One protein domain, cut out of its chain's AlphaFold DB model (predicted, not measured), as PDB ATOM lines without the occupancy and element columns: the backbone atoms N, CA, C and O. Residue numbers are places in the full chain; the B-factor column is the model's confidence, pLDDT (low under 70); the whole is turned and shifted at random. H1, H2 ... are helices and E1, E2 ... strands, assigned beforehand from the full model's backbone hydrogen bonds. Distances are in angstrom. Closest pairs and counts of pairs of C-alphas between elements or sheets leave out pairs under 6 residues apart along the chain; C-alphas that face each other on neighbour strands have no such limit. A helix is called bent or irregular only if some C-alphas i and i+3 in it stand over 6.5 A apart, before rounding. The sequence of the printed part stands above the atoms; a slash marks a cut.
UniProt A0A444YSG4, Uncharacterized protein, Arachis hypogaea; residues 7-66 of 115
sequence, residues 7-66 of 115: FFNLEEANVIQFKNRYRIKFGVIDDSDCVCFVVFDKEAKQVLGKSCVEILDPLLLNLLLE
ATOM      1  N   PHE A   7     159.223  -4.253 101.286       54.81
ATOM      2  CA  PHE A   7     158.989  -5.154 102.407       54.81
ATOM      3  C   PHE A   7     160.335  -5.480 103.045       54.81
ATOM      4  O   PHE A   7     161.284  -5.857 102.356       54.81
ATOM      5  N   PHE A   8     160.421  -5.316 104.360       46.94
ATOM      6  CA  PHE A   8     161.596  -5.702 105.128       46.94
ATOM      7  C   PHE A   8     161.400  -7.142 105.586       46.94
ATOM      8  O   PHE A   8     160.443  -7.433 106.307       46.94
ATOM      9  N   ASN A   9     162.282  -8.042 105.154       51.53
ATOM     10  CA  ASN A   9     162.436  -9.298 105.869       51.53
ATOM     11  C   ASN A   9     163.160  -8.965 107.188       51.53
ATOM     12  O   ASN A   9     164.174  -8.274 107.174       51.53
ATOM     13  N   LEU A  10     162.589  -9.337 108.337       52.16
ATOM     14  CA  LEU A  10     163.190  -9.050 109.648       52.16
ATOM     15  C   LEU A  10     164.194 -10.143 110.058       52.16
ATOM     16  O   LEU A  10     165.027  -9.907 110.927       52.16
ATOM     17  N   GLU A  11     164.121 -11.322 109.430       59.66
ATOM     18  CA  GLU A  11     165.000 -12.471 109.700       59.66
ATOM     19  C   GLU A  11     166.275 -12.443 108.845       59.66
ATOM     20  O   GLU A  11     167.334 -12.877 109.289       59.66
ATOM     21  N   GLU A  12     166.205 -11.855 107.652       52.62
ATOM     22  CA  GLU A  12     167.360 -11.554 106.808       52.62
ATOM     23  C   GLU A  12     167.348 -10.058 106.523       52.62
ATOM     24  O   GLU A  12     166.340  -9.568 106.030       52.62
ATOM     25  N   ALA A  13     168.434  -9.332 106.805       52.62
ATOM     26  CA  ALA A  13     168.561  -7.876 106.638       52.62
ATOM     27  C   ALA A  13     168.540  -7.405 105.161       52.62
ATOM     28  O   ALA A  13     169.389  -6.635 104.717       52.62
ATOM     29  N   ASN A  14     167.567  -7.877 104.386       53.03
ATOM     30  CA  ASN A  14     167.393  -7.666 102.965       53.03
ATOM     31  C   ASN A  14     166.080  -6.912 102.730       53.03
ATOM     32  O   ASN A  14     164.991  -7.340 103.124       53.03
ATOM     33  N   VAL A  15     166.186  -5.771 102.053       53.66
ATOM     34  CA  VAL A  15     165.030  -5.024 101.554       53.66
ATOM     35  C   VAL A  15     164.519  -5.734 100.303       53.66
ATOM     36  O   VAL A  15     165.184  -5.728  99.267       53.66
ATOM     37  N   ILE A  16     163.337  -6.344 100.375       59.19
ATOM     38  CA  ILE A  16     162.727  -7.025  99.232       59.19
ATOM     39  C   ILE A  16     161.815  -6.028  98.514       59.19
ATOM     40  O   ILE A  16     160.760  -5.622  99.012       59.19
ATOM     41  N   GLN A  17     162.235  -5.613  97.318       60.03
ATOM     42  CA  GLN A  17     161.420  -4.788  96.433       60.03
ATOM     43  C   GLN A  17     160.482  -5.685  95.619       60.03
ATOM     44  O   GLN A  17     160.911  -6.360  94.681       60.03
ATOM     45  N   PHE A  18     159.185  -5.645  95.919       61.81
ATOM     46  CA  PHE A  18     158.183  -6.316  95.095       61.81
ATOM     47  C   PHE A  18     157.775  -5.410  93.931       61.81
ATOM     48  O   PHE A  18     157.330  -4.278  94.122       61.81
ATOM     49  N   LYS A  19     157.936  -5.909  92.702       71.69
ATOM     50  CA  LYS A  19     157.452  -5.254  91.480       71.69
ATOM     51  C   LYS A  19     156.349  -6.108  90.867       71.69
ATOM     52  O   LYS A  19     156.616  -7.241  90.472       71.69
ATOM     53  N   ASN A  20     155.148  -5.547  90.747       77.19
ATOM     54  CA  ASN A  20     154.059  -6.168  89.990       77.19
ATOM     55  C   ASN A  20     154.473  -6.287  88.515       77.19
ATOM     56  O   ASN A  20     154.951  -5.312  87.929       77.19
ATOM     57  N   ARG A  21     154.320  -7.481  87.939       85.38
ATOM     58  CA  ARG A  21     154.652  -7.797  86.543       85.38
ATOM     59  C   ARG A  21     153.567  -8.671  85.934       85.38
ATOM     60  O   ARG A  21     152.996  -9.507  86.634       85.38
ATOM     61  N   TYR A  22     153.326  -8.526  84.634       84.94
ATOM     62  CA  TYR A  22     152.375  -9.393  83.949       84.94
ATOM     63  C   TYR A  22     152.952 -10.787  83.714       84.94
ATOM     64  O   TYR A  22     154.104 -10.958  83.307       84.94
ATOM     65  N   ARG A  23     152.086 -11.779  83.912       91.12
ATOM     66  CA  ARG A  23     152.222 -13.137  83.395       91.12
ATOM     67  C   ARG A  23     150.840 -13.573  82.930       91.12
ATOM     68  O   ARG A  23     150.047 -14.085  83.714       91.12
ATOM     69  N   ILE A  24     150.533 -13.287  81.672       87.75
ATOM     70  CA  ILE A  24     149.212 -13.525  81.090       87.75
ATOM     71  C   ILE A  24     149.279 -14.823  80.303       87.75
ATOM     72  O   ILE A  24     150.175 -14.997  79.481       87.75
ATOM     73  N   LYS A  25     148.332 -15.726  80.547       91.00
ATOM     74  CA  LYS A  25     148.116 -16.905  79.710       91.00
ATOM     75  C   LYS A  25     146.836 -16.682  78.913       91.00
ATOM     76  O   LYS A  25     145.795 -16.449  79.520       91.00
ATOM     77  N   PHE A  26     146.909 -16.746  77.590       87.31
ATOM     78  CA  PHE A  26     145.723 -16.711  76.733       87.31
ATOM     79  C   PHE A  26     145.769 -17.842  75.713       87.31
ATOM     80  O   PHE A  26     146.844 -18.294  75.321       87.31
ATOM     81  N   GLY A  27     144.591 -18.323  75.330       87.50
ATOM     82  CA  GLY A  27     144.425 -19.326  74.289       87.50
ATOM     83  C   GLY A  27     143.897 -18.673  73.020       87.50
ATOM     84  O   GLY A  27     142.955 -17.886  73.086       87.50
ATOM     85  N   VAL A  28     144.496 -19.006  71.884       88.62
ATOM     86  CA  VAL A  28     143.909 -18.780  70.564       88.62
ATOM     87  C   VAL A  28     143.227 -20.082  70.172       88.62
ATOM     88  O   VAL A  28     143.849 -21.137  70.251       88.62
ATOM     89  N   ILE A  29     141.945 -20.015  69.833       91.56
ATOM     90  CA  ILE A  29     141.125 -21.183  69.500       91.56
ATOM     91  C   ILE A  29     140.615 -20.990  68.077       91.56
ATOM     92  O   ILE A  29     140.035 -19.941  67.788       91.56
ATOM     93  N   ASP A  30     140.810 -21.992  67.227       91.69
ATOM     94  CA  ASP A  30     140.187 -22.083  65.909       91.69
ATOM     95  C   ASP A  30     139.264 -23.313  65.821       91.69
ATOM     96  O   ASP A  30     138.958 -23.950  66.833       91.69
ATOM     97  N   ASP A  31     138.753 -23.612  64.625       92.12
ATOM     98  CA  ASP A  31     137.837 -24.737  64.401       92.12
ATOM     99  C   ASP A  31     138.513 -26.115  64.552       92.12
ATOM    100  O   ASP A  31     137.826 -27.137  64.569       92.12
ATOM    101  N   SER A  32     139.846 -26.159  64.655       84.38
ATOM    102  CA  SER A  32     140.645 -27.383  64.698       84.38
ATOM    103  C   SER A  32     141.294 -27.650  66.058       84.38
ATOM    104  O   SER A  32     141.290 -28.803  66.492       84.38
ATOM    105  N   ASP A  33     141.821 -26.629  66.746       90.56
ATOM    106  CA  ASP A  33     142.472 -26.787  68.053       90.56
ATOM    107  C   ASP A  33     142.601 -25.459  68.839       90.56
ATOM    108  O   ASP A  33     142.205 -24.375  68.398       90.56
ATOM    109  N   CYS A  34     143.173 -25.540  70.044       87.88
ATOM    110  CA  CYS A  34     143.555 -24.405  70.872       87.88
ATOM    111  C   CYS A  34     145.071 -24.350  71.120       87.88
ATOM    112  O   CYS A  34     145.700 -25.302  71.578       87.88
ATOM    113  N   VAL A  35     145.667 -23.178  70.899       92.31
ATOM    114  CA  VAL A  35     147.080 -22.905  71.192       92.31
ATOM    115  C   VAL A  35     147.177 -21.901  72.331       92.31
ATOM    116  O   VAL A  35     146.621 -20.807  72.271       92.31
ATOM    117  N   CYS A  36     147.899 -22.264  73.389       90.19
ATOM    118  CA  CYS A  36     148.128 -21.390  74.536       90.19
ATOM    119  C   CYS A  36     149.444 -20.622  74.412       90.19
ATOM    120  O   CYS A  36     150.503 -21.219  74.232       90.19
ATOM    121  N   PHE A  37     149.390 -19.316  74.654       90.94
ATOM    122  CA  PHE A  37     150.552 -18.442  74.750       90.94
ATOM    123  C   PHE A  37     150.700 -17.902  76.169       90.94
ATOM    124  O   PHE A  37     149.715 -17.668  76.877       90.94
ATOM    125  N   VAL A  38     151.950 -17.694  76.583       90.19
ATOM    126  CA  VAL A  38     152.289 -16.992  77.822       90.19
ATOM    127  C   VAL A  38     153.028 -15.717  77.451       90.19
ATOM    128  O   VAL A  38     154.061 -15.766  76.792       90.19
ATOM    129  N   VAL A  39     152.488 -14.583  77.884       91.00
ATOM    130  CA  VAL A  39     153.012 -13.251  77.587       91.00
ATOM    131  C   VAL A  39     153.443 -12.574  78.880       91.00
ATOM    132  O   VAL A  39     152.710 -12.555  79.877       91.00
ATOM    133  N   PHE A  40     154.667 -12.054  78.862       90.62
ATOM    134  CA  PHE A  40     155.317 -11.438  80.009       90.62
ATOM    135  C   PHE A  40     155.196  -9.913  79.971       90.62
ATOM    136  O   PHE A  40     154.659  -9.324  79.039       90.62
ATOM    137  N   ASP A  41     155.670  -9.273  81.037       86.81
ATOM    138  CA  ASP A  41     155.482  -7.852  81.333       86.81
ATOM    139  C   ASP A  41     155.723  -6.891  80.165       86.81
ATOM    140  O   ASP A  41     154.923  -5.982  79.950       86.81
ATOM    141  N   LYS A  42     156.807  -7.080  79.409       89.50
ATOM    142  CA  LYS A  42     157.190  -6.156  78.338       89.50
ATOM    143  C   LYS A  42     156.176  -6.188  77.196       89.50
ATOM    144  O   LYS A  42     155.696  -5.140  76.773       89.50
ATOM    145  N   GLU A  43     155.835  -7.383  76.735       90.75
ATOM    146  CA  GLU A  43     154.904  -7.611  75.633       90.75
ATOM    147  C   GLU A  43     153.464  -7.321  76.077       90.75
ATOM    148  O   GLU A  43     152.709  -6.660  75.369       90.75
ATOM    149  N   ALA A  44     153.095  -7.724  77.294       88.12
ATOM    150  CA  ALA A  44     151.773  -7.477  77.857       88.12
ATOM    151  C   ALA A  44     151.471  -5.979  77.984       88.12
ATOM    152  O   ALA A  44     150.362  -5.558  77.672       88.12
ATOM    153  N   LYS A  45     152.454  -5.162  78.383       89.12
ATOM    154  CA  LYS A  45     152.304  -3.698  78.423       89.12
ATOM    155  C   LYS A  45     152.053  -3.101  77.043       89.12
ATOM    156  O   LYS A  45     151.251  -2.183  76.930       89.12
ATOM    157  N   GLN A  46     152.721  -3.616  76.010       88.50
ATOM    158  CA  GLN A  46     152.496  -3.168  74.635       88.50
ATOM    159  C   GLN A  46     151.100  -3.551  74.142       88.50
ATOM    160  O   GLN A  46     150.425  -2.726  73.537       88.50
ATOM    161  N   VAL A  47     150.654  -4.772  74.444       87.12
ATOM    162  CA  VAL A  47     149.342  -5.281  74.021       87.12
ATOM    163  C   VAL A  47     148.195  -4.587  74.762       87.12
ATOM    164  O   VAL A  47     147.205  -4.212  74.147       87.12
ATOM    165  N   LEU A  48     148.310  -4.410  76.081       87.19
ATOM    166  CA  LEU A  48     147.246  -3.842  76.914       87.19
ATOM    167  C   LEU A  48     147.261  -2.310  76.959       87.19
ATOM    168  O   LEU A  48     146.298  -1.708  77.433       87.19
ATOM    169  N   GLY A  49     148.364  -1.679  76.544       88.25
ATOM    170  CA  GLY A  49     148.562  -0.229  76.627       88.25
ATOM    171  C   GLY A  49     148.584   0.327  78.057       88.25
ATOM    172  O   GLY A  49     148.577   1.541  78.237       88.25
ATOM    173  N   LYS A  50     148.587  -0.546  79.069       85.69
ATOM    174  CA  LYS A  50     148.522  -0.207  80.493       85.69
ATOM    175  C   LYS A  50     149.552  -1.003  81.273       85.69
ATOM    176  O   LYS A  50     149.895  -2.131  80.914       85.69
ATOM    177  N   SER A  51     150.053  -0.414  82.353       84.44
ATOM    178  CA  SER A  51     150.935  -1.114  83.288       84.44
ATOM    179  C   SER A  51     150.145  -1.970  84.285       84.44
ATOM    180  O   SER A  51     148.973  -1.707  84.555       84.44
ATOM    181  N   CYS A  52     150.785  -2.989  84.883       79.56
ATOM    182  CA  CYS A  52     150.115  -3.850  85.871       79.56
ATOM    183  C   CYS A  52     149.496  -3.046  87.005       79.56
ATOM    184  O   CYS A  52     148.443  -3.409  87.510       79.56
ATOM    185  N   VAL A  53     150.168  -1.967  87.399       78.31
ATOM    186  CA  VAL A  53     149.729  -1.090  88.482       78.31
ATOM    187  C   VAL A  53     148.431  -0.384  88.091       78.31
ATOM    188  O   VAL A  53     147.476  -0.438  88.848       78.31
ATOM    189  N   GLU A  54     148.341   0.149  86.873       79.81
ATOM    190  CA  GLU A  54     147.138   0.836  86.374       79.81
ATOM    191  C   GLU A  54     145.922  -0.080  86.206       79.81
ATOM    192  O   GLU A  54     144.791   0.393  86.255       79.81
ATOM    193  N   ILE A  55     146.124  -1.380  85.968       80.00
ATOM    194  CA  ILE A  55     145.020  -2.354  85.913       80.00
ATOM    195  C   ILE A  55     144.621  -2.811  87.316       80.00
ATOM    196  O   ILE A  55     143.440  -3.036  87.582       80.00
ATOM    197  N   LEU A  56     145.597  -2.965  88.210       74.50
ATOM    198  CA  LEU A  56     145.336  -3.359  89.587       74.50
ATOM    199  C   LEU A  56     144.669  -2.230  90.376       74.50
ATOM    200  O   LEU A  56     143.820  -2.537  91.199       74.50
ATOM    201  N   ASP A  57     144.967  -0.961  90.102       76.94
ATOM    202  CA  ASP A  57     144.398   0.182  90.831       76.94
ATOM    203  C   ASP A  57     142.850   0.204  90.821       76.94
ATOM    204  O   ASP A  57     142.258   0.218  91.902       76.94
ATOM    205  N   PRO A  58     142.150   0.114  89.668       74.69
ATOM    206  CA  PRO A  58     140.686   0.038  89.641       74.69
ATOM    207  C   PRO A  58     140.116  -1.223  90.304       74.69
ATOM    208  O   PRO A  58     139.064  -1.171  90.935       74.69
ATOM    209  N   LEU A  59     140.798  -2.366  90.169       70.62
ATOM    210  CA  LEU A  59     140.353  -3.630  90.769       70.62
ATOM    211  C   LEU A  59     140.502  -3.614  92.293       70.62
ATOM    212  O   LEU A  59     139.619  -4.085  93.007       70.62
ATOM    213  N   LEU A  60     141.598  -3.041  92.788       66.38
ATOM    214  CA  LEU A  60     141.843  -2.827  94.208       66.38
ATOM    215  C   LEU A  60     140.841  -1.830  94.790       66.38
ATOM    216  O   LEU A  60     140.357  -2.055  95.893       66.38
ATOM    217  N   LEU A  61     140.489  -0.777  94.046       70.12
ATOM    218  CA  LEU A  61     139.489   0.202  94.465       70.12
ATOM    219  C   LEU A  61     138.087  -0.415  94.579       70.12
ATOM    220  O   LEU A  61     137.408  -0.192  95.578       70.12
ATOM    221  N   ASN A  62     137.678  -1.234  93.605       72.44
ATOM    222  CA  ASN A  62     136.394  -1.940  93.652       72.44
ATOM    223  C   ASN A  62     136.322  -2.923  94.819       72.44
ATOM    224  O   ASN A  62     135.313  -2.972  95.514       72.44
ATOM    225  N   LEU A  63     137.400  -3.671  95.054       67.31
ATOM    226  CA  LEU A  63     137.484  -4.581  96.187       67.31
ATOM    227  C   LEU A  63     137.366  -3.817  97.516       67.31
ATOM    228  O   LEU A  63     136.629  -4.237  98.403       67.31
ATOM    229  N   LEU A  64     138.042  -2.670  97.640       70.38
ATOM    230  CA  LEU A  64     137.949  -1.810  98.822       70.38
ATOM    231  C   LEU A  64     136.515  -1.302  99.044       70.38
ATOM    232  O   LEU A  64     136.024  -1.323 100.167       70.38
ATOM    233  N   LEU A  65     135.836  -0.893  97.969       71.56
ATOM    234  CA  LEU A  65     134.459  -0.399  98.003       71.56
ATOM    235  C   LEU A  65     133.457  -1.501  98.375       71.56
ATOM    236  O   LEU A  65     132.532  -1.262  99.147       71.56
ATOM    237  N   GLU A  66     133.649  -2.716  97.862       69.25
ATOM    238  CA  GLU A  66     132.831  -3.881  98.210       69.25
ATOM    239  C   GLU A  66     132.980  -4.243  99.696       69.25
ATOM    240  O   GLU A  66     131.989  -4.536 100.370       69.25
TER     241      GLU A  66
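Overview. This is residues 7 to 66 of the 115 residues of an uncharacterized protein of Arachis hypogaea (UniProt A0A444YSG4). A long two-stranded hairpin, E2 and E3, makes one end of an open, stretched-out model, and an arm with the short strand E1 runs out the other way, so that the two together make the longest axis. The short helix H1 sits at the base of the hairpin, and helix H2 leads away from there, its residues 57 to 66 sticking out with nothing packed on them. The printed part has 60 residues with three named strands and two named helices, in the order E1, E2, E3, H1, H2; the sheet E2 - E3 is antiparallel and the class is mixed, helices and strands. The whole is extended, with a radius of gyration of the C-alphas of 16.9 A and spans of 54 by 32 by 21 A.

Along the chain. The printed part begins at Phe 7, and strand E1 follows at residues 15 to 17, starting at C-alpha 15 at (165.030, -5.024, 101.554). Strand E2, residues 23 to 29, is 19.5 A long from first to last C-alpha, and strand E3, residues 34 to 40, is 19.7 A long. Helix H1, residues 41 to 48, begins at C-alpha 41 at (155.482, -7.852, 81.333) and is 10.2 A long. Helix H2, residues 52 to 66, is 21.2 A long and ends at C-alpha 66 at (132.831, -3.881, 98.210). H2 is neither bent nor irregular, but only just: C-alphas 55 and 58 are 6.2 A apart.

Arrangement. E1 pairs with no named strand, but its residues 15 to 16 pair antiparallel with residues 7 to 8. E1 is apart from E2, E3, H1 and H2. E2 and E3 form a hairpin, antiparallel, with 158 degrees between their directions. The C-alphas of Gly 27 and Cys 36, which face each other, are 4.2 A apart. N 24 and O 39 are within hydrogen-bond range at 2.9 A, as are N 37 and O 26 at 2.8 A. The closest C-alphas of E2 and H1 are those of Arg 23 and Asp 41, 6.5 A apart. H1 and H2 are close but not clearly touching, the closest C-alphas being those of Lys 45 and Cys 52, 7.8 A apart. They run the same way at a steep tilt of 69.8 degrees, only just short of about perpendicular. H2 is apart from E2 and E3. In H1 every O i to N i+4 pair is within hydrogen-bond range; in H2 it is 9 of 11.

Size, cuts and confidence. The two C-alphas farthest apart are those of Ala 13 and Asp 31, at 54.9 A. Residues 9 to 14 stand free, as do residues 57 to 66, which belong to H2. The printed part has no cut, and the four links, E1 to E2, E2 to E3, E3 to H1 and H1 to H2, are tight. The mean pLDDT of the printed part is 77.7; residues 7 to 18, residue 60, residue 63 and residue 66 are under 70.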